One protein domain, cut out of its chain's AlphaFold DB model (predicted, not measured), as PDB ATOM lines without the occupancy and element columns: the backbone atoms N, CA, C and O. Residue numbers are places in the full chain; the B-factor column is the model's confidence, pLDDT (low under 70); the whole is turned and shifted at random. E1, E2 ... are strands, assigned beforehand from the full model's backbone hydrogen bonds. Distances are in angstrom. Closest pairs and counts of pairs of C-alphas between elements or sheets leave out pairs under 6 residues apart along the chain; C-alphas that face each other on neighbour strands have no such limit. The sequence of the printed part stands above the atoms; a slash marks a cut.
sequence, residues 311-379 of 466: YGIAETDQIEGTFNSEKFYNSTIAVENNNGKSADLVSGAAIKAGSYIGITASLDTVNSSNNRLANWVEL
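This is residues 311 to 379 of the 466 residues of an uncharacterized protein of Pseudoflavonifractor sp. BIOML-A4 (UniProt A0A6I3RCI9). Two strand hairpins, a long twisted one of E1 and E2 and a shorter, sharply bent one of E3 and E4, are joined side by side only near the start of E1 and spread apart from there, making one curled sheet like part of a barrel. The long link, residues 338 to 355, folds back along the E1-E2 hairpin, with its residues 345 to 346 paired beside E2, and the E1-E2 hairpin makes the length. The printed part has 69 residues with no named helix and four strands, E1, E2, E3 and E4 along the chain, in an antiparallel sheet of order E2, E1, E3, E4. The class is all strand; the whole is compact, with a radius of gyration of the C-alphas of 12.2 A, and elongated, spanning 40 by 22 by 20 A.

Start at Tyr 311 with E1, residues 311 to 323, an inner strand that bends by 72 degrees at residue 314. Follow it through a tight link into E2, residues 326 to 337, an edge strand; the two form a hairpin, antiparallel at 165 degrees. Look there for N 313 and O 336, 2.9 A apart, and N 321 and O 328, 2.8 A, both within hydrogen-bond range. In the long link, residues 345 to 346 pair antiparallel with residues 332 to 333 of E2. Next comes the inner strand E3, residues 356 to 366, an antiparallel neighbour of E1 in a staggered pairing: E1 pairs with E3 over its residues 311 to 313 and with E2 over its residues 313 to 323. Here N 312 and O 357 are 3.0 A apart, within hydrogen-bond range. E3 bends by 92 degrees at residue 363. A tight link leads to the other edge strand, E4, residues 370 to 378, which forms a hairpin with E3, antiparallel at 153 degrees; N 358 and O 377 are 2.8 A apart, within hydrogen-bond range. E4 bends by 59 degrees at residue 374. The closest C-alphas of E2 and E3 are those of Val 335 and Ile 359, 7.5 A apart.

Find C-alpha 311 at (105.519, 4.098, 7.725); from there E1 runs 33.0 A to C-alpha 323 at (111.496, -8.558, 37.561). E2 returns over 35.0 A. E3 measures 25.2 A, and E4 runs 22.2 A to C-alpha 378 at (100.911, 10.633, 13.026).

The C-alphas farthest apart, those of Asn 324 and Asn 338, are 40.6 A apart. The sheet is strongly twisted, its C-alphas up to 7.4 A off their best plane. The printed part has no cut, and its one long link is E2 to E3, 18 residues. The model's mean pLDDT over the printed part is 93.4, and no printed residue is under 70.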
ATOM      1  N   TYR A 311     106.904   3.644   7.824       98.38
ATOM      2  CA  TYR A 311     105.519   4.098   7.725       98.38
ATOM      3  C   TYR A 311     104.566   2.939   7.453       98.38
ATOM      4  O   TYR A 311     104.920   2.007   6.728       98.38
ATOM      5  N   GLY A 312     103.357   3.011   8.006       98.44
ATOM      6  CA  GLY A 312     102.332   1.991   7.811       98.44
ATOM      7  C   GLY A 312     101.125   2.157   8.728       98.44
ATOM      8  O   GLY A 312     100.847   3.249   9.231       98.44
ATOM      9  N   ILE A 313     100.397   1.059   8.920       98.62
ATOM     10  CA  ILE A 313      99.243   0.973   9.819       98.62
ATOM     11  C   ILE A 313      99.725   0.487  11.184       98.62
ATOM     12  O   ILE A 313     100.365  -0.554  11.274       98.62
ATOM     13  N   ALA A 314      99.418   1.240  12.237       98.44
ATOM     14  CA  ALA A 314      99.816   0.951  13.606       98.44
ATOM     15  C   ALA A 314      99.260  -0.390  14.110       98.44
ATOM     16  O   ALA A 314      98.044  -0.601  14.110       98.44
ATOM     17  N   GLU A 315     100.135  -1.228  14.653       97.81
ATOM     18  CA  GLU A 315      99.794  -2.410  15.441       97.81
ATOM     19  C   GLU A 315     100.370  -2.273  16.846       97.81
ATOM     20  O   GLU A 315     101.550  -1.973  17.008       97.81
ATOM     21  N   THR A 316      99.551  -2.514  17.865       96.25
ATOM     22  CA  THR A 316      99.982  -2.466  19.267       96.25
ATOM     23  C   THR A 316      99.896  -3.844  19.889       96.25
ATOM     24  O   THR A 316      98.873  -4.511  19.731       96.25
ATOM     25  N   ASP A 317     100.913  -4.223  20.650       94.75
ATOM     26  CA  ASP A 317     100.945  -5.475  21.403       94.75
ATOM     27  C   ASP A 317     101.607  -5.250  22.775       94.75
ATOM     28  O   ASP A 317     101.843  -4.109  23.201       94.75
ATOM     29  N   GLN A 318     101.877  -6.330  23.499       92.81
ATOM     30  CA  GLN A 318     102.637  -6.333  24.734       92.81
ATOM     31  C   GLN A 318     103.713  -7.411  24.708       92.81
ATOM     32  O   GLN A 318     103.484  -8.547  24.301       92.81
ATOM     33  N   ILE A 319     104.883  -7.072  25.241       90.56
ATOM     34  CA  ILE A 319     105.932  -8.048  25.535       90.56
ATOM     35  C   ILE A 319     106.012  -8.289  27.038       90.56
ATOM     36  O   ILE A 319     105.992  -7.350  27.839       90.56
ATOM     37  N   GLU A 320     106.122  -9.557  27.420       89.25
ATOM     38  CA  GLU A 320     106.322  -9.966  28.809       89.25
ATOM     39  C   GLU A 320     107.780  -9.725  29.235       89.25
ATOM     40  O   GLU A 320     108.730 -10.011  28.501       89.25
ATOM     41  N   GLY A 321     107.960  -9.200  30.441       83.88
ATOM     42  CA  GLY A 321     109.227  -9.131  31.154       83.88
ATOM     43  C   GLY A 321     109.077  -9.700  32.562       83.88
ATOM     44  O   GLY A 321     107.970  -9.796  33.089       83.88
ATOM     45  N   THR A 322     110.204 -10.042  33.186       84.38
ATOM     46  CA  THR A 322     110.232 -10.560  34.558       84.38
ATOM     47  C   THR A 322     111.169  -9.719  35.410       84.38
ATOM     48  O   THR A 322     112.326  -9.516  35.045       84.38
ATOM     49  N   PHE A 323     110.688  -9.244  36.556       81.31
ATOM     50  CA  PHE A 323     111.496  -8.558  37.561       81.31
ATOM     51  C   PHE A 323     111.173  -9.148  38.932       81.31
ATOM     52  O   PHE A 323     110.007  -9.248  39.290       81.31
ATOM     53  N   ASN A 324     112.186  -9.587  39.687       85.69
ATOM     54  CA  ASN A 324     112.004 -10.252  40.987       85.69
ATOM     55  C   ASN A 324     110.969 -11.399  40.973       85.69
ATOM     56  O   ASN A 324     110.195 -11.554  41.912       85.69
ATOM     57  N   SER A 325     110.960 -12.206  39.905       86.62
ATOM     58  CA  SER A 325     109.997 -13.303  39.686       86.62
ATOM     59  C   SER A 325     108.537 -12.873  39.480       86.62
ATOM     60  O   SER A 325     107.666 -13.736  39.375       86.62
ATOM     61  N   GLU A 326     108.259 -11.574  39.350       90.00
ATOM     62  CA  GLU A 326     106.959 -11.042  38.946       90.00
ATOM     63  C   GLU A 326     106.956 -10.682  37.461       90.00
ATOM     64  O   GLU A 326     107.932 -10.147  36.922       90.00
ATOM     65  N   LYS A 327     105.838 -10.982  36.795       91.44
ATOM     66  CA  LYS A 327     105.627 -10.636  35.391       91.44
ATOM     67  C   LYS A 327     105.163  -9.193  35.272       91.44
ATOM     68  O   LYS A 327     104.237  -8.774  35.964       91.44
ATOM     69  N   PHE A 328     105.752  -8.470  34.337       88.56
ATOM     70  CA  PHE A 328     105.270  -7.171  33.890       88.56
ATOM     71  C   PHE A 328     105.167  -7.161  32.367       88.56
ATOM     72  O   PHE A 328     105.799  -7.965  31.686       88.56
ATOM     73  N   TYR A 329     104.370  -6.246  31.827       90.62
ATOM     74  CA  TYR A 329     104.141  -6.139  30.391       90.62
ATOM     75  C   TYR A 329     104.540  -4.750  29.920       90.62
ATOM     76  O   TYR A 329     104.093  -3.749  30.481       90.62
ATOM     77  N   ASN A 330     105.385  -4.687  28.894       92.00
ATOM     78  CA  ASN A 330     105.661  -3.434  28.202       92.00
ATOM     79  C   ASN A 330     104.825  -3.379  26.933       92.00
ATOM     80  O   ASN A 330     104.848  -4.323  26.146       92.00
ATOM     81  N   SER A 331     104.146  -2.260  26.711       95.00
ATOM     82  CA  SER A 331     103.498  -1.996  25.433       95.00
ATOM     83  C   SER A 331     104.525  -1.892  24.307       95.00
ATOM     84  O   SER A 331     105.620  -1.340  24.477       95.00
ATOM     85  N   THR A 332     104.152  -2.413  23.146       96.62
ATOM     86  CA  THR A 332     104.920  -2.290  21.911       96.62
ATOM     87  C   THR A 332     104.097  -1.643  20.813       96.62
ATOM     88  O   THR A 332     102.864  -1.659  20.825       96.62
ATOM     89  N   ILE A 333     104.809  -1.049  19.861       97.94
ATOM     90  CA  ILE A 333     104.258  -0.536  18.615       97.94
ATOM     91  C   ILE A 333     105.044  -1.120  17.443       97.94
ATOM     92  O   ILE A 333     106.276  -1.117  17.441       97.94
ATOM     93  N   ALA A 334     104.320  -1.569  16.433       98.06
ATOM     94  CA  ALA A 334     104.829  -1.909  15.118       98.06
ATOM     95  C   ALA A 334     103.967  -1.219  14.055       98.06
ATOM     96  O   ALA A 334     102.912  -0.649  14.351       98.06
ATOM     97  N   VAL A 335     104.416  -1.267  12.807       98.31
ATOM     98  CA  VAL A 335     103.596  -0.894  11.658       98.31
ATOM     99  C   VAL A 335     103.552  -2.030  10.650       98.31
ATOM    100  O   VAL A 335     104.569  -2.667  10.383       98.31
ATOM    101  N   GLU A 336     102.386  -2.254  10.063       98.31
ATOM    102  CA  GLU A 336     102.231  -3.095   8.880       98.31
ATOM    103  C   GLU A 336     102.301  -2.221   7.622       98.31
ATOM    104  O   GLU A 336     101.655  -1.170   7.550       98.31
ATOM    105  N   ASN A 337     103.089  -2.639   6.629       96.75
ATOM    106  CA  ASN A 337     103.103  -2.049   5.291       96.75
ATOM    107  C   ASN A 337     103.263  -3.115   4.194       96.75
ATOM    108  O   ASN A 337     103.154  -4.313   4.446       96.75
ATOM    109  N   ASN A 338     103.527  -2.690   2.958       93.25
ATOM    110  CA  ASN A 338     103.736  -3.585   1.816       93.25
ATOM    111  C   ASN A 338     104.936  -4.544   1.972       93.25
ATOM    112  O   ASN A 338     105.018  -5.522   1.234       93.25
ATOM    113  N   ASN A 339     105.836  -4.299   2.931       92.69
ATOM    114  CA  ASN A 339     106.939  -5.193   3.296       92.69
ATOM    115  C   ASN A 339     106.598  -6.118   4.480       92.69
ATOM    116  O   ASN A 339     107.470  -6.838   4.966       92.69
ATOM    117  N   GLY A 340     105.346  -6.108   4.944       95.56
ATOM    118  CA  GLY A 340     104.881  -6.832   6.120       95.56
ATOM    119  C   GLY A 340     104.981  -6.012   7.406       95.56
ATOM    120  O   GLY A 340     105.101  -4.785   7.388       95.56
ATOM    121  N   LYS A 341     104.897  -6.712   8.539       96.88
ATOM    122  CA  LYS A 341     104.992  -6.125   9.877       96.88
ATOM    123  C   LYS A 341     106.443  -5.763  10.211       96.88
ATOM    124  O   LYS A 341     107.351  -6.571  10.016       96.88
ATOM    125  N   SER A 342     106.663  -4.558  10.731       97.00
ATOM    126  CA  SER A 342     107.957  -4.133  11.272       97.00
ATOM    127  C   SER A 342     108.305  -4.861  12.576       97.00
ATOM    128  O   SER A 342     107.459  -5.496  13.195       97.00
ATOM    129  N   ALA A 343     109.543  -4.706  13.054       95.19
ATOM    130  CA  ALA A 343     109.885  -5.116  14.415       95.19
ATOM    131  C   ALA A 343     109.029  -4.366  15.456       95.19
ATOM    132  O   ALA A 343     108.692  -3.194  15.252       95.19
ATOM    133  N   ASP A 344     108.722  -5.038  16.565       95.62
ATOM    134  CA  ASP A 344     108.042  -4.448  17.715       95.62
ATOM    135  C   ASP A 344     108.995  -3.524  18.487       95.62
ATOM    136  O   ASP A 344     110.063  -3.939  18.947       95.62
ATOM    137  N   LEU A 345     108.603  -2.260  18.648       96.81
ATOM    138  CA  LEU A 345     109.355  -1.265  19.408       96.81
ATOM    139  C   LEU A 345     108.707  -1.033  20.766       96.81
ATOM    140  O   LEU A 345     107.518  -0.723  20.847       96.81
ATOM    141  N   VAL A 346     109.492  -1.115  21.841       95.94
ATOM    142  CA  VAL A 346     108.988  -0.848  23.194       95.94
ATOM    143  C   VAL A 346     108.641   0.628  23.334       95.94
ATOM    144  O   VAL A 346     109.492   1.495  23.112       95.94
ATOM    145  N   SER A 347     107.405   0.918  23.730       94.50
ATOM    146  CA  SER A 347     106.882   2.279  23.772       94.50
ATOM    147  C   SER A 347     105.891   2.476  24.913       94.50
ATOM    148  O   SER A 347     105.039   1.634  25.164       94.50
ATOM    149  N   GLY A 348     105.978   3.630  25.578       91.44
ATOM    150  CA  GLY A 348     104.932   4.126  26.480       91.44
ATOM    151  C   GLY A 348     103.959   5.099  25.804       91.44
ATOM    152  O   GLY A 348     103.133   5.701  26.484       91.44
ATOM    153  N   ALA A 349     104.086   5.320  24.491       92.62
ATOM    154  CA  ALA A 349     103.241   6.254  23.759       92.62
ATOM    155  C   ALA A 349     101.823   5.692  23.578       92.62
ATOM    156  O   ALA A 349     101.645   4.546  23.166       92.62
ATOM    157  N   ALA A 350     100.813   6.524  23.834       92.56
ATOM    158  CA  ALA A 350      99.410   6.184  23.622       92.56
ATOM    159  C   ALA A 350      99.044   6.274  22.128       92.56
ATOM    160  O   ALA A 350      98.437   7.245  21.681       92.56
ATOM    161  N   ILE A 351      99.447   5.270  21.350       95.88
ATOM    162  CA  ILE A 351      99.174   5.171  19.911       95.88
ATOM    163  C   ILE A 351      97.999   4.218  19.691       95.88
ATOM    164  O   ILE A 351      97.979   3.106  20.213       95.88
ATOM    165  N   LYS A 352      97.007   4.639  18.902       95.56
ATOM    166  CA  LYS A 352      95.834   3.817  18.592       95.56
ATOM    167  C   LYS A 352      96.137   2.850  17.442       95.56
ATOM    168  O   LYS A 352      96.516   3.293  16.357       95.56
ATOM    169  N   ALA A 353      95.890   1.556  17.647       97.00
ATOM    170  CA  ALA A 353      95.957   0.553  16.582       97.00
ATOM    171  C   ALA A 353      95.055   0.928  15.388       97.00
ATOM    172  O   ALA A 353      93.953   1.456  15.561       97.00
ATOM    173  N   GLY A 354      95.533   0.673  14.172       97.19
ATOM    174  CA  GLY A 354      94.866   1.050  12.924       97.19
ATOM    175  C   GLY A 354      95.137   2.483  12.447       97.19
ATOM    176  O   GLY A 354      94.705   2.839  11.351       97.19
ATOM    177  N   SER A 355      95.838   3.309  13.232       98.00
ATOM    178  CA  SER A 355      96.223   4.667  12.818       98.00
ATOM    179  C   SER A 355      97.349   4.629  11.786       98.00
ATOM    180  O   SER A 355      98.204   3.748  11.829       98.00
ATOM    181  N   TYR A 356      97.382   5.602  10.880       98.50
ATOM    182  CA  TYR A 356      98.465   5.736   9.909       98.50
ATOM    183  C   TYR A 356      99.604   6.546  10.514       98.50
ATOM    184  O   TYR A 356      99.437   7.731  10.805       98.50
ATOM    185  N   ILE A 357     100.752   5.908  10.724       98.69
ATOM    186  CA  ILE A 357     101.871   6.499  11.464       98.69
ATOM    187  C   ILE A 357     103.213   6.195  10.794       98.69
ATOM    188  O   ILE A 357     103.321   5.303   9.950       98.69
ATOM    189  N   GLY A 358     104.245   6.922  11.210       98.44
ATOM    190  CA  GLY A 358     105.644   6.527  11.073       98.44
ATOM    191  C   GLY A 358     106.257   6.237  12.437       98.44
ATOM    192  O   GLY A 358     106.025   6.994  13.379       98.44
ATOM    193  N   ILE A 359     107.076   5.191  12.546       98.19
ATOM    194  CA  ILE A 359     107.851   4.863  13.758       98.19
ATOM    195  C   ILE A 359     109.330   4.688  13.432       98.19
ATOM    196  O   ILE A 359     109.680   4.279  12.328       98.19
ATOM    197  N   THR A 360     110.212   4.962  14.390       97.12
ATOM    198  CA  THR A 360     111.647   4.700  14.228       97.12
ATOM    199  C   THR A 360     112.279   4.154  15.503       97.12
ATOM    200  O   THR A 360     111.875   4.495  16.620       97.12
ATOM    201  N   ALA A 361     113.251   3.262  15.328       95.75
ATOM    202  CA  ALA A 361     113.892   2.528  16.407       95.75
ATOM    203  C   ALA A 361     115.035   3.330  17.039       95.75
ATOM    204  O   ALA A 361     115.872   3.931  16.365       95.75
ATOM    205  N   SER A 362     115.098   3.276  18.360       93.94
ATOM    206  CA  SER A 362     116.248   3.684  19.154       93.94
ATOM    207  C   SER A 362     117.375   2.665  19.048       93.94
ATOM    208  O   SER A 362     117.110   1.477  18.898       93.94
ATOM    209  N   LEU A 363     118.628   3.094  19.218       91.31
ATOM    210  CA  LEU A 363     119.722   2.159  19.502       91.31
ATOM    211  C   LEU A 363     119.668   1.587  20.931       91.31
ATOM    212  O   LEU A 363     120.316   0.580  21.200       91.31
ATOM    213  N   ASP A 364     118.902   2.195  21.843       87.81
ATOM    214  CA  ASP A 364     118.662   1.636  23.176       87.81
ATOM    215  C   ASP A 364     117.680   0.458  23.118       87.81
ATOM    216  O   ASP A 364     116.695   0.478  22.369       87.81
ATOM    217  N   THR A 365     117.932  -0.556  23.946       87.81
ATOM    218  CA  THR A 365     117.143  -1.788  24.001       87.81
ATOM    219  C   THR A 365     116.627  -2.083  25.406       87.81
ATOM    220  O   THR A 365     117.250  -1.779  26.427       87.81
ATOM    221  N   VAL A 366     115.465  -2.724  25.461       84.00
ATOM    222  CA  VAL A 366     114.896  -3.351  26.654       84.00
ATOM    223  C   VAL A 366     115.193  -4.843  26.590       84.00
ATOM    224  O   VAL A 366     115.078  -5.458  25.530       84.00
ATOM    225  N   ASN A 367     115.598  -5.421  27.725       77.44
ATOM    226  CA  ASN A 367     115.973  -6.836  27.850       77.44
ATOM    227  C   ASN A 367     117.041  -7.293  26.833       77.44
ATOM    228  O   ASN A 367     117.090  -8.462  26.468       77.44
ATOM    229  N   SER A 368     117.891  -6.364  26.377       74.06
ATOM    230  CA  SER A 368     118.979  -6.604  25.416       74.06
ATOM    231  C   SER A 368     118.542  -7.120  24.035       74.06
ATOM    232  O   SER A 368     119.387  -7.593  23.278       74.06
ATOM    233  N   SER A 369     117.252  -7.031  23.688       81.06
ATOM    234  CA  SER A 369     116.718  -7.586  22.433       81.06
ATOM    235  C   SER A 369     115.709  -6.689  21.718       81.06
ATOM    236  O   SER A 369     115.704  -6.664  20.491       81.06
ATOM    237  N   ASN A 370     114.889  -5.928  22.449       89.44
ATOM    238  CA  ASN A 370     113.829  -5.118  21.847       89.44
ATOM    239  C   ASN A 370     114.205  -3.641  21.864       89.44
ATOM    240  O   ASN A 370     114.354  -3.049  22.935       89.44
ATOM    241  N   ASN A 371     114.345  -3.026  20.692       93.62
ATOM    242  CA  ASN A 371     114.620  -1.597  20.591       93.62
ATOM    243  C   ASN A 371     113.469  -0.772  21.178       93.62
ATOM    244  O   ASN A 371     112.291  -1.109  21.037       93.62
ATOM    245  N   ARG A 372     113.804   0.340  21.831       94.50
ATOM    246  CA  ARG A 372     112.798   1.338  22.211       94.50
ATOM    247  C   ARG A 372     112.339   2.124  20.987       94.50
ATOM    248  O   ARG A 372     113.085   2.278  20.021       94.50
ATOM    249  N   LEU A 373     111.143   2.691  21.056       95.81
ATOM    250  CA  LEU A 373     110.712   3.722  20.120       95.81
ATOM    251  C   LEU A 373     111.574   4.982  20.319       95.81
ATOM    252  O   LEU A 373     111.577   5.555  21.408       95.81
ATOM    253  N   ALA A 374     112.306   5.411  19.288       95.12
ATOM    254  CA  ALA A 374     113.058   6.670  19.322       95.12
ATOM    255  C   ALA A 374     112.149   7.873  19.063       95.12
ATOM    256  O   ALA A 374     112.270   8.890  19.743       95.12
ATOM    257  N   ASN A 375     111.251   7.760  18.083       96.88
ATOM    258  CA  ASN A 375     110.226   8.758  17.807       96.88
ATOM    259  C   ASN A 375     109.083   8.150  16.979       96.88
ATOM    260  O   ASN A 375     109.238   7.084  16.374       96.88
ATOM    261  N   TRP A 376     107.954   8.850  16.916       97.50
ATOM    262  CA  TRP A 376     106.840   8.522  16.032       97.50
ATOM    263  C   TRP A 376     106.178   9.788  15.485       97.50
ATOM    264  O   TRP A 376     106.357  10.880  16.024       97.50
ATOM    265  N   VAL A 377     105.427   9.637  14.400       97.94
ATOM    266  CA  VAL A 377     104.649  10.713  13.785       97.94
ATOM    267  C   VAL A 377     103.300  10.176  13.323       97.94
ATOM    268  O   VAL A 377     103.234   9.109  12.713       97.94
ATOM    269  N   GLU A 378     102.225  10.900  13.613       98.12
ATOM    270  CA  GLU A 378     100.911  10.633  13.026       98.12
ATOM    271  C   GLU A 378     100.833  11.259  11.633       98.12
ATOM    272  O   GLU A 378     101.193  12.425  11.450       98.12
ATOM    273  N   LEU A 379     100.380  10.489  10.641       98.62
ATOM    274  CA  LEU A 379     100.271  10.995   9.280       98.62
ATOM    275  C   LEU A 379      99.032  11.878   9.119       98.62
ATOM    276  O   LEU A 379      97.917  11.509   9.485       98.62
TER     277      LEU A 379